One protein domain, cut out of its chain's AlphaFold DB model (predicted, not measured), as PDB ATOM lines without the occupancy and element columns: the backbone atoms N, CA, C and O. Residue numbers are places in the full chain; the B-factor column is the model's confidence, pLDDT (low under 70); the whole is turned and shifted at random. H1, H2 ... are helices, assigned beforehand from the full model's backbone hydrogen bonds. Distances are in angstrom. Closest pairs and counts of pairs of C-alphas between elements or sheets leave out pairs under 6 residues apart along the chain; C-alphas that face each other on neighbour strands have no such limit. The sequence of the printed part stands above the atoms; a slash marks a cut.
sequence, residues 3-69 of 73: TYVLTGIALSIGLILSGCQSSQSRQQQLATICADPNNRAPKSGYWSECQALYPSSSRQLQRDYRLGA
ATOM      1  N   THR A   3      25.230  53.855  62.587       50.31
ATOM      2  CA  THR A   3      23.931  53.172  62.763       50.31
ATOM      3  C   THR A   3      22.945  53.380  61.613       50.31
ATOM      4  O   THR A   3      22.119  52.510  61.373       50.31
ATOM      5  N   TYR A   4      23.050  54.486  60.869       51.44
ATOM      6  CA  TYR A   4      22.129  54.803  59.766       51.44
ATOM      7  C   TYR A   4      22.392  53.983  58.494       51.44
ATOM      8  O   TYR A   4      21.501  53.807  57.670       51.44
ATOM      9  N   VAL A   5      23.613  53.461  58.333       54.84
ATOM     10  CA  VAL A   5      23.994  52.649  57.166       54.84
ATOM     11  C   VAL A   5      23.395  51.240  57.259       54.84
ATOM     12  O   VAL A   5      22.946  50.690  56.259       54.84
ATOM     13  N   LEU A   6      23.322  50.672  58.467       53.97
ATOM     14  CA  LEU A   6      22.790  49.324  58.699       53.97
ATOM     15  C   LEU A   6      21.270  49.248  58.481       53.97
ATOM     16  O   LEU A   6      20.773  48.257  57.948       53.97
ATOM     17  N   THR A   7      20.532  50.306  58.823       55.78
ATOM     18  CA  THR A   7      19.080  50.381  58.597       55.78
ATOM     19  C   THR A   7      18.709  50.508  57.119       55.78
ATOM     20  O   THR A   7      17.707  49.929  56.700       55.78
ATOM     21  N   GLY A   8      19.522  51.187  56.301       54.69
ATOM     22  CA  GLY A   8      19.287  51.293  54.852       54.69
ATOM     23  C   GLY A   8      19.434  49.961  54.098       54.69
ATOM     24  O   GLY A   8      18.687  49.690  53.155       54.69
ATOM     25  N   ILE A   9      20.347  49.096  54.546       58.78
ATOM     26  CA  ILE A   9      20.570  47.764  53.955       58.78
ATOM     27  C   ILE A   9      19.419  46.807  54.312       58.78
ATOM     28  O   ILE A   9      18.947  46.049  53.467       58.78
ATOM     29  N   ALA A  10      18.900  46.873  55.541       58.16
ATOM     30  CA  ALA A  10      17.772  46.038  55.960       58.16
ATOM     31  C   ALA A  10      16.479  46.342  55.172       58.16
ATOM     32  O   ALA A  10      15.738  45.425  54.816       58.16
ATOM     33  N   LEU A  11      16.227  47.615  54.845       57.75
ATOM     34  CA  LEU A  11      15.054  48.032  54.066       57.75
ATOM     35  C   LEU A  11      15.117  47.599  52.593       57.75
ATOM     36  O   LEU A  11      14.088  47.281  51.999       57.75
ATOM     37  N   SER A  12      16.313  47.547  52.008       56.66
ATOM     38  CA  SER A  12      16.495  47.160  50.602       56.66
ATOM     39  C   SER A  12      16.340  45.650  50.380       56.66
ATOM     40  O   SER A  12      15.837  45.239  49.337       56.66
ATOM     41  N   ILE A  13      16.661  44.819  51.377       58.66
ATOM     42  CA  ILE A  13      16.456  43.361  51.314       58.66
ATOM     43  C   ILE A  13      14.963  42.994  51.432       58.66
ATOM     44  O   ILE A  13      14.497  42.072  50.761       58.66
ATOM     45  N   GLY A  14      14.184  43.742  52.224       55.03
ATOM     46  CA  GLY A  14      12.749  43.489  52.412       55.03
ATOM     47  C   GLY A  14      11.911  43.639  51.136       55.03
ATOM     48  O   GLY A  14      10.947  42.904  50.946       55.03
ATOM     49  N   LEU A  15      12.304  44.531  50.221       56.31
ATOM     50  CA  LEU A  15      11.595  44.758  48.954       56.31
ATOM     51  C   LEU A  15      11.810  43.630  47.932       56.31
ATOM     52  O   LEU A  15      10.925  43.360  47.121       56.31
ATOM     53  N   ILE A  16      12.953  42.940  47.989       57.28
ATOM     54  CA  ILE A  16      13.274  41.837  47.072       57.28
ATOM     55  C   ILE A  16      12.470  40.577  47.442       57.28
ATOM     56  O   ILE A  16      12.030  39.842  46.556       57.28
ATOM     57  N   LEU A  17      12.193  40.349  48.733       55.03
ATOM     58  CA  LEU A  17      11.396  39.197  49.179       55.03
ATOM     59  C   LEU A  17       9.905  39.304  48.815       55.03
ATOM     60  O   LEU A  17       9.271  38.280  48.551       55.03
ATOM     61  N   SER A  18       9.351  40.516  48.726       54.53
ATOM     62  CA  SER A  18       7.948  40.739  48.341       54.53
ATOM     63  C   SER A  18       7.643  40.290  46.904       54.53
ATOM     64  O   SER A  18       6.513  39.916  46.594       54.53
ATOM     65  N   GLY A  19       8.652  40.277  46.023       51.06
ATOM     66  CA  GLY A  19       8.519  39.812  44.637       51.06
ATOM     67  C   GLY A  19       8.478  38.285  44.479       51.06
ATOM     68  O   GLY A  19       7.899  37.779  43.517       51.06
ATOM     69  N   CYS A  20       9.038  37.526  45.428       54.25
ATOM     70  CA  CYS A  20       9.031  36.056  45.382       54.25
ATOM     71  C   CYS A  20       7.737  35.438  45.932       54.25
ATOM     72  O   CYS A  20       7.295  34.407  45.424       54.25
ATOM     73  N   GLN A  21       7.093  36.069  46.920       51.78
ATOM     74  CA  GLN A  21       5.891  35.510  47.554       51.78
ATOM     75  C   GLN A  21       4.697  35.421  46.587       51.78
ATOM     76  O   GLN A  21       3.946  34.448  46.609       51.78
ATOM     77  N   SER A  22       4.556  36.393  45.684       59.97
ATOM     78  CA  SER A  22       3.453  36.411  44.712       59.97
ATOM     79  C   SER A  22       3.604  35.334  43.624       59.97
ATOM     80  O   SER A  22       2.627  34.723  43.187       59.97
ATOM     81  N   SER A  23       4.845  35.033  43.226       63.19
ATOM     82  CA  SER A  23       5.132  34.047  42.174       63.19
ATOM     83  C   SER A  23       4.835  32.611  42.620       63.19
ATOM     84  O   SER A  23       4.296  31.827  41.837       63.19
ATOM     85  N   GLN A  24       5.116  32.271  43.883       63.19
ATOM     86  CA  GLN A  24       4.823  30.939  44.428       63.19
ATOM     87  C   GLN A  24       3.319  30.660  44.529       63.19
ATOM     88  O   GLN A  24       2.877  29.599  44.087       63.19
ATOM     89  N   SER A  25       2.521  31.618  45.019       72.06
ATOM     90  CA  SER A  25       1.062  31.455  45.089       72.06
ATOM     91  C   SER A  25       0.447  31.235  43.708       72.06
ATOM     92  O   SER A  25      -0.380  30.339  43.535       72.06
ATOM     93  N   ARG A  26       0.894  31.990  42.692       72.19
ATOM     94  CA  ARG A  26       0.399  31.826  41.317       72.19
ATOM     95  C   ARG A  26       0.757  30.455  40.745       72.19
ATOM     96  O   ARG A  26      -0.078  29.851  40.080       72.19
ATOM     97  N   GLN A  27       1.952  29.934  41.027       73.81
ATOM     98  CA  GLN A  27       2.350  28.596  40.576       73.81
ATOM     99  C   GLN A  27       1.567  27.475  41.263       73.81
ATOM    100  O   GLN A  27       1.180  26.524  40.592       73.81
ATOM    101  N   GLN A  28       1.288  27.579  42.563       80.31
ATOM    102  CA  GLN A  28       0.460  26.596  43.277       80.31
ATOM    103  C   GLN A  28      -0.984  26.593  42.761       80.31
ATOM    104  O   GLN A  28      -1.584  25.536  42.545       80.31
ATOM    105  N   GLN A  29      -1.527  27.783  42.506       84.25
ATOM    106  CA  GLN A  29      -2.857  27.940  41.934       84.25
ATOM    107  C   GLN A  29      -2.908  27.388  40.503       84.25
ATOM    108  O   GLN A  29      -3.814  26.627  40.171       84.25
ATOM    109  N   LEU A  30      -1.890  27.674  39.686       85.25
ATOM    110  CA  LEU A  30      -1.771  27.137  38.335       85.25
ATOM    111  C   LEU A  30      -1.593  25.615  38.332       85.25
ATOM    112  O   LEU A  30      -2.240  24.934  37.549       85.25
ATOM    113  N   ALA A  31      -0.787  25.055  39.237       85.00
ATOM    114  CA  ALA A  31      -0.637  23.608  39.380       85.00
ATOM    115  C   ALA A  31      -1.974  22.923  39.708       85.00
ATOM    116  O   ALA A  31      -2.247  21.841  39.192       85.00
ATOM    117  N   THR A  32      -2.819  23.582  40.505       88.00
ATOM    118  CA  THR A  32      -4.172  23.111  40.838       88.00
ATOM    119  C   THR A  32      -5.107  23.204  39.631       88.00
ATOM    120  O   THR A  32      -5.779  22.232  39.301       88.00
ATOM    121  N   ILE A  33      -5.107  24.332  38.913       87.25
ATOM    122  CA  ILE A  33      -5.886  24.524  37.674       87.25
ATOM    123  C   ILE A  33      -5.495  23.479  36.627       87.25
ATOM    124  O   ILE A  33      -6.349  22.804  36.054       87.25
ATOM    125  N   CYS A  34      -4.195  23.300  36.419       89.19
ATOM    126  CA  CYS A  34      -3.645  22.341  35.480       89.19
ATOM    127  C   CYS A  34      -3.706  20.905  36.001       89.19
ATOM    128  O   CYS A  34      -3.252  20.015  35.295       89.19
ATOM    129  N   ALA A  35      -4.234  20.620  37.195       87.38
ATOM    130  CA  ALA A  35      -4.550  19.248  37.591       87.38
ATOM    131  C   ALA A  35      -5.746  18.707  36.783       87.38
ATOM    132  O   ALA A  35      -5.783  17.515  36.484       87.38
ATOM    133  N   ASP A  36      -6.663  19.589  36.362       85.88
ATOM    134  CA  ASP A  36      -7.781  19.247  35.483       85.88
ATOM    135  C   ASP A  36      -7.301  19.092  34.023       85.88
ATOM    136  O   ASP A  36      -6.764  20.043  33.439       85.88
ATOM    137  N   PRO A  37      -7.498  17.921  33.389       79.81
ATOM    138  CA  PRO A  37      -7.136  17.706  31.990       79.81
ATOM    139  C   PRO A  37      -7.867  18.635  31.007       79.81
ATOM    140  O   PRO A  37      -7.319  18.917  29.944       79.81
ATOM    141  N   ASN A  38      -9.043  19.176  31.341       83.81
ATOM    142  CA  ASN A  38      -9.745  20.144  30.491       83.81
ATOM    143  C   ASN A  38      -8.996  21.477  30.392       83.81
ATOM    144  O   ASN A  38      -9.019  22.120  29.343       83.81
ATOM    145  N   ASN A  39      -8.285  21.877  31.451       85.44
ATOM    146  CA  ASN A  39      -7.446  23.076  31.438       85.44
ATOM    147  C   ASN A  39      -6.137  22.871  30.667       85.44
ATOM    148  O   ASN A  39      -5.528  23.830  30.200       85.44
ATOM    149  N   ARG A  40      -5.758  21.606  30.462       81.44
ATOM    150  CA  ARG A  40      -4.695  21.181  29.548       81.44
ATOM    151  C   ARG A  40      -5.206  20.963  28.122       81.44
ATOM    152  O   ARG A  40      -4.493  20.381  27.322       81.44
ATOM    153  N   ALA A  41      -6.431  21.348  27.777       81.94
ATOM    154  CA  ALA A  41      -6.876  21.268  26.390       81.94
ATOM    155  C   ALA A  41      -6.472  22.546  25.632       81.94
ATOM    156  O   ALA A  41      -6.548  23.627  26.218       81.94
ATOM    157  N   PRO A  42      -6.166  22.481  24.321       78.69
ATOM    158  CA  PRO A  42      -5.812  23.653  23.510       78.69
ATOM    159  C   PRO A  42      -6.856  24.775  23.513       78.69
ATOM    160  O   PRO A  42      -6.531  25.933  23.279       78.69
ATOM    161  N   LYS A  43      -8.119  24.419  23.773       78.50
ATOM    162  CA  LYS A  43      -9.258  25.339  23.860       78.50
ATOM    163  C   LYS A  43      -9.393  26.048  25.214       78.50
ATOM    164  O   LYS A  43     -10.261  26.902  25.355       78.50
ATOM    165  N   SER A  44      -8.606  25.667  26.223       82.94
ATOM    166  CA  SER A  44      -8.642  26.310  27.536       82.94
ATOM    167  C   SER A  44      -7.848  27.613  27.529       82.94
ATOM    168  O   SER A  44      -6.763  27.686  26.954       82.94
ATOM    169  N   GLY A  45      -8.341  28.623  28.251       84.25
ATOM    170  CA  GLY A  45      -7.598  29.864  28.487       84.25
ATOM    171  C   GLY A  45      -6.277  29.651  29.238       84.25
ATOM    172  O   GLY A  45      -5.364  30.455  29.098       84.25
ATOM    173  N   TYR A  46      -6.145  28.536  29.965       85.75
ATOM    174  CA  TYR A  46      -4.935  28.173  30.708       85.75
ATOM    175  C   TYR A  46      -3.981  27.274  29.919       85.75
ATOM    176  O   TYR A  46      -2.954  26.857  30.449       85.75
ATOM    177  N   TRP A  47      -4.277  26.978  28.649       85.31
ATOM    178  CA  TRP A  47      -3.517  26.023  27.844       85.31
ATOM    179  C   TRP A  47      -2.010  26.313  27.803       85.31
ATOM    180  O   TRP A  47      -1.192  25.424  28.038       85.31
ATOM    181  N   SER A  48      -1.643  27.567  27.527       83.44
ATOM    182  CA  SER A  48      -0.242  27.997  27.441       83.44
ATOM    183  C   SER A  48       0.484  27.837  28.779       83.44
ATOM    184  O   SER A  48       1.593  27.308  28.843       83.44
ATOM    185  N   GLU A  49      -0.178  28.223  29.871       85.69
ATOM    186  CA  GLU A  49       0.383  28.144  31.219       85.69
ATOM    187  C   GLU A  49       0.498  26.682  31.686       85.69
ATOM    188  O   GLU A  49       1.508  26.289  32.273       85.69
ATOM    189  N   CYS A  50      -0.478  25.838  31.345       88.31
ATOM    190  CA  CYS A  50      -0.439  24.410  31.638       88.31
ATOM    191  C   CYS A  50       0.581  23.643  30.794       88.31
ATOM    192  O   CYS A  50       1.105  22.644  31.281       88.31
ATOM    193  N   GLN A  51       0.928  24.101  29.586       84.88
ATOM    194  CA  GLN A  51       1.994  23.492  28.778       84.88
ATOM    195  C   GLN A  51       3.377  23.598  29.431       84.88
ATOM    196  O   GLN A  51       4.205  22.712  29.231       84.88
ATOM    197  N   ALA A  52       3.627  24.642  30.226       84.00
ATOM    198  CA  ALA A  52       4.889  24.795  30.947       84.00
ATOM    199  C   ALA A  52       5.060  23.759  32.075       84.00
ATOM    200  O   ALA A  52       6.186  23.411  32.423       84.00
ATOM    201  N   LEU A  53       3.951  23.260  32.638       82.50
ATOM    202  CA  LEU A  53       3.938  22.265  33.722       82.50
ATOM    203  C   LEU A  53       3.723  20.835  33.205       82.50
ATOM    204  O   LEU A  53       4.336  19.891  33.697       82.50
ATOM    205  N   TYR A  54       2.854  20.679  32.208       84.62
ATOM    206  CA  TYR A  54       2.463  19.413  31.594       84.62
ATOM    207  C   TYR A  54       2.602  19.529  30.070       84.62
ATOM    208  O   TYR A  54       1.600  19.677  29.359       84.62
ATOM    209  N   PRO A  55       3.840  19.490  29.549       82.00
ATOM    210  CA  PRO A  55       4.083  19.646  28.126       82.00
ATOM    211  C   PRO A  55       3.410  18.516  27.355       82.00
ATOM    212  O   PRO A  55       3.636  17.329  27.598       82.00
ATOM    213  N   SER A  56       2.567  18.894  26.402       80.31
ATOM    214  CA  SER A  56       1.933  17.933  25.509       80.31
ATOM    215  C   SER A  56       2.841  17.641  24.329       80.31
ATOM    216  O   SER A  56       3.455  18.539  23.755       80.31
ATOM    217  N   SER A  57       2.904  16.374  23.926       81.81
ATOM    218  CA  SER A  57       3.624  16.014  22.707       81.81
ATOM    219  C   SER A  57       2.948  16.628  21.478       81.81
ATOM    220  O   SER A  57       1.726  16.781  21.432       81.81
ATOM    221  N   SER A  58       3.726  16.903  20.434       78.62
ATOM    222  CA  SER A  58       3.222  17.408  19.148       78.62
ATOM    223  C   SER A  58       2.137  16.507  18.539       78.62
ATOM    224  O   SER A  58       1.193  17.002  17.929       78.62
ATOM    225  N   ARG A  59       2.198  15.186  18.768       77.44
ATOM    226  CA  ARG A  59       1.152  14.235  18.349       77.44
ATOM    227  C   ARG A  59      -0.144  14.376  19.156       77.44
ATOM    228  O   ARG A  59      -1.226  14.137  18.625       77.44
ATOM    229  N   GLN A  60      -0.043  14.702  20.439       76.81
ATOM    230  CA  GLN A  60      -1.196  14.919  21.316       76.81
ATOM    231  C   GLN A  60      -1.887  16.230  20.951       76.81
ATOM    232  O   GLN A  60      -3.067  16.231  20.634       76.81
ATOM    233  N   LEU A  61      -1.086  17.279  20.774       76.31
ATOM    234  CA  LEU A  61      -1.497  18.570  20.237       76.31
ATOM    235  C   LEU A  61      -2.263  18.464  18.916       76.31
ATOM    236  O   LEU A  61      -3.348  19.016  18.791       76.31
ATOM    237  N   GLN A  62      -1.737  17.726  17.935       77.94
ATOM    238  CA  GLN A  62      -2.425  17.532  16.655       77.94
ATOM    239  C   GLN A  62      -3.760  16.794  16.800       77.94
ATOM    240  O   GLN A  62      -4.704  17.103  16.073       77.94
ATOM    241  N   ARG A  63      -3.854  15.821  17.716       75.62
ATOM    242  CA  ARG A  63      -5.118  15.128  18.001       75.62
ATOM    243  C   ARG A  63      -6.120  16.071  18.652       75.62
ATOM    244  O   ARG A  63      -7.239  16.173  18.163       75.62
ATOM    245  N   ASP A  64      -5.703  16.806  19.672       70.69
ATOM    246  CA  ASP A  64      -6.576  17.716  20.410       70.69
ATOM    247  C   ASP A  64      -7.027  18.899  19.544       70.69
ATOM    248  O   ASP A  64      -8.172  19.331  19.638       70.69
ATOM    249  N   TYR A  65      -6.172  19.377  18.634       72.19
ATOM    250  CA  TYR A  65      -6.528  20.411  17.662       72.19
ATOM    251  C   TYR A  65      -7.522  19.897  16.615       72.19
ATOM    252  O   TYR A  65      -8.454  20.606  16.261       72.19
ATOM    253  N   ARG A  66      -7.377  18.650  16.144       70.75
ATOM    254  CA  ARG A  66      -8.352  18.030  15.227       70.75
ATOM    255  C   ARG A  66      -9.694  17.733  15.897       70.75
ATOM    256  O   ARG A  66     -10.717  17.822  15.235       70.75
ATOM    257  N   LEU A  67      -9.688  17.371  17.180       65.56
ATOM    258  CA  LEU A  67     -10.898  17.097  17.963       65.56
ATOM    259  C   LEU A  67     -11.585  18.378  18.462       65.56
ATOM    260  O   LEU A  67     -12.790  18.376  18.692       65.56
ATOM    261  N   GLY A  68     -10.817  19.449  18.678       58.16
ATOM    262  CA  GLY A  68     -11.296  20.730  19.197       58.16
ATOM    263  C   GLY A  68     -11.546  21.801  18.135       58.16
ATOM    264  O   GLY A  68     -12.168  22.813  18.458       58.16
ATOM    265  N   ALA A  69     -11.081  21.610  16.897       59.38
ATOM    266  CA  ALA A  69     -11.435  22.491  15.795       59.38
ATOM    267  C   ALA A  69     -12.953  22.412  15.571       59.38
ATOM    268  O   ALA A  69     -13.490  21.301  15.517       59.38
TER     269      ALA A  69
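AT A GLANCE: This is residues 3 to 69 of the 73 residues of an uncharacterized protein of Bosea sp. BIWAKO-01 (UniProt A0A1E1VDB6). A long helix, H1, makes the length of this domain, its residues 3 to 26 sticking out as an arm from a small body of loops and two short helices, H2 and H3. The printed part has 67 residues, with helices in the order H1, H2, H3 and no named strand: all helix. The whole is extended, with a radius of gyration of the C-alphas of 19.8 A and spans of 67 by 19 by 15 A.

HOW THE PARTS SIT: H1, residues 3 to 33, touches H2, residues 47 to 53, with residues 30 to 31 alone; the closest C-alphas, of Leu 30 and Cys 50, are 7.4 A apart. They run opposite ways at a steep tilt of 68 degrees, only just short of about perpendicular. H3, residues 58 to 68, is apart from both. Every O i to N i+4 pair is within hydrogen-bond range in H3, 15 of 27 in H1 and 1 of 3 in H2, where 4 of 4 O i to N i+3 pairs are.

IN THESE COORDINATES: H1 runs 48.4 A from C-alpha 3 at (23.931, 53.172, 62.763); H2 measures 10.2 A; H3 runs 14.9 A to C-alpha 68 at (-11.296, 20.730, 19.197).

THE WHOLE: The printed part has no cut. H1 to H2 is a long link, H2 to H3 a tight one. Residues 3 to 24 and 67 to 69 have pLDDT under 70.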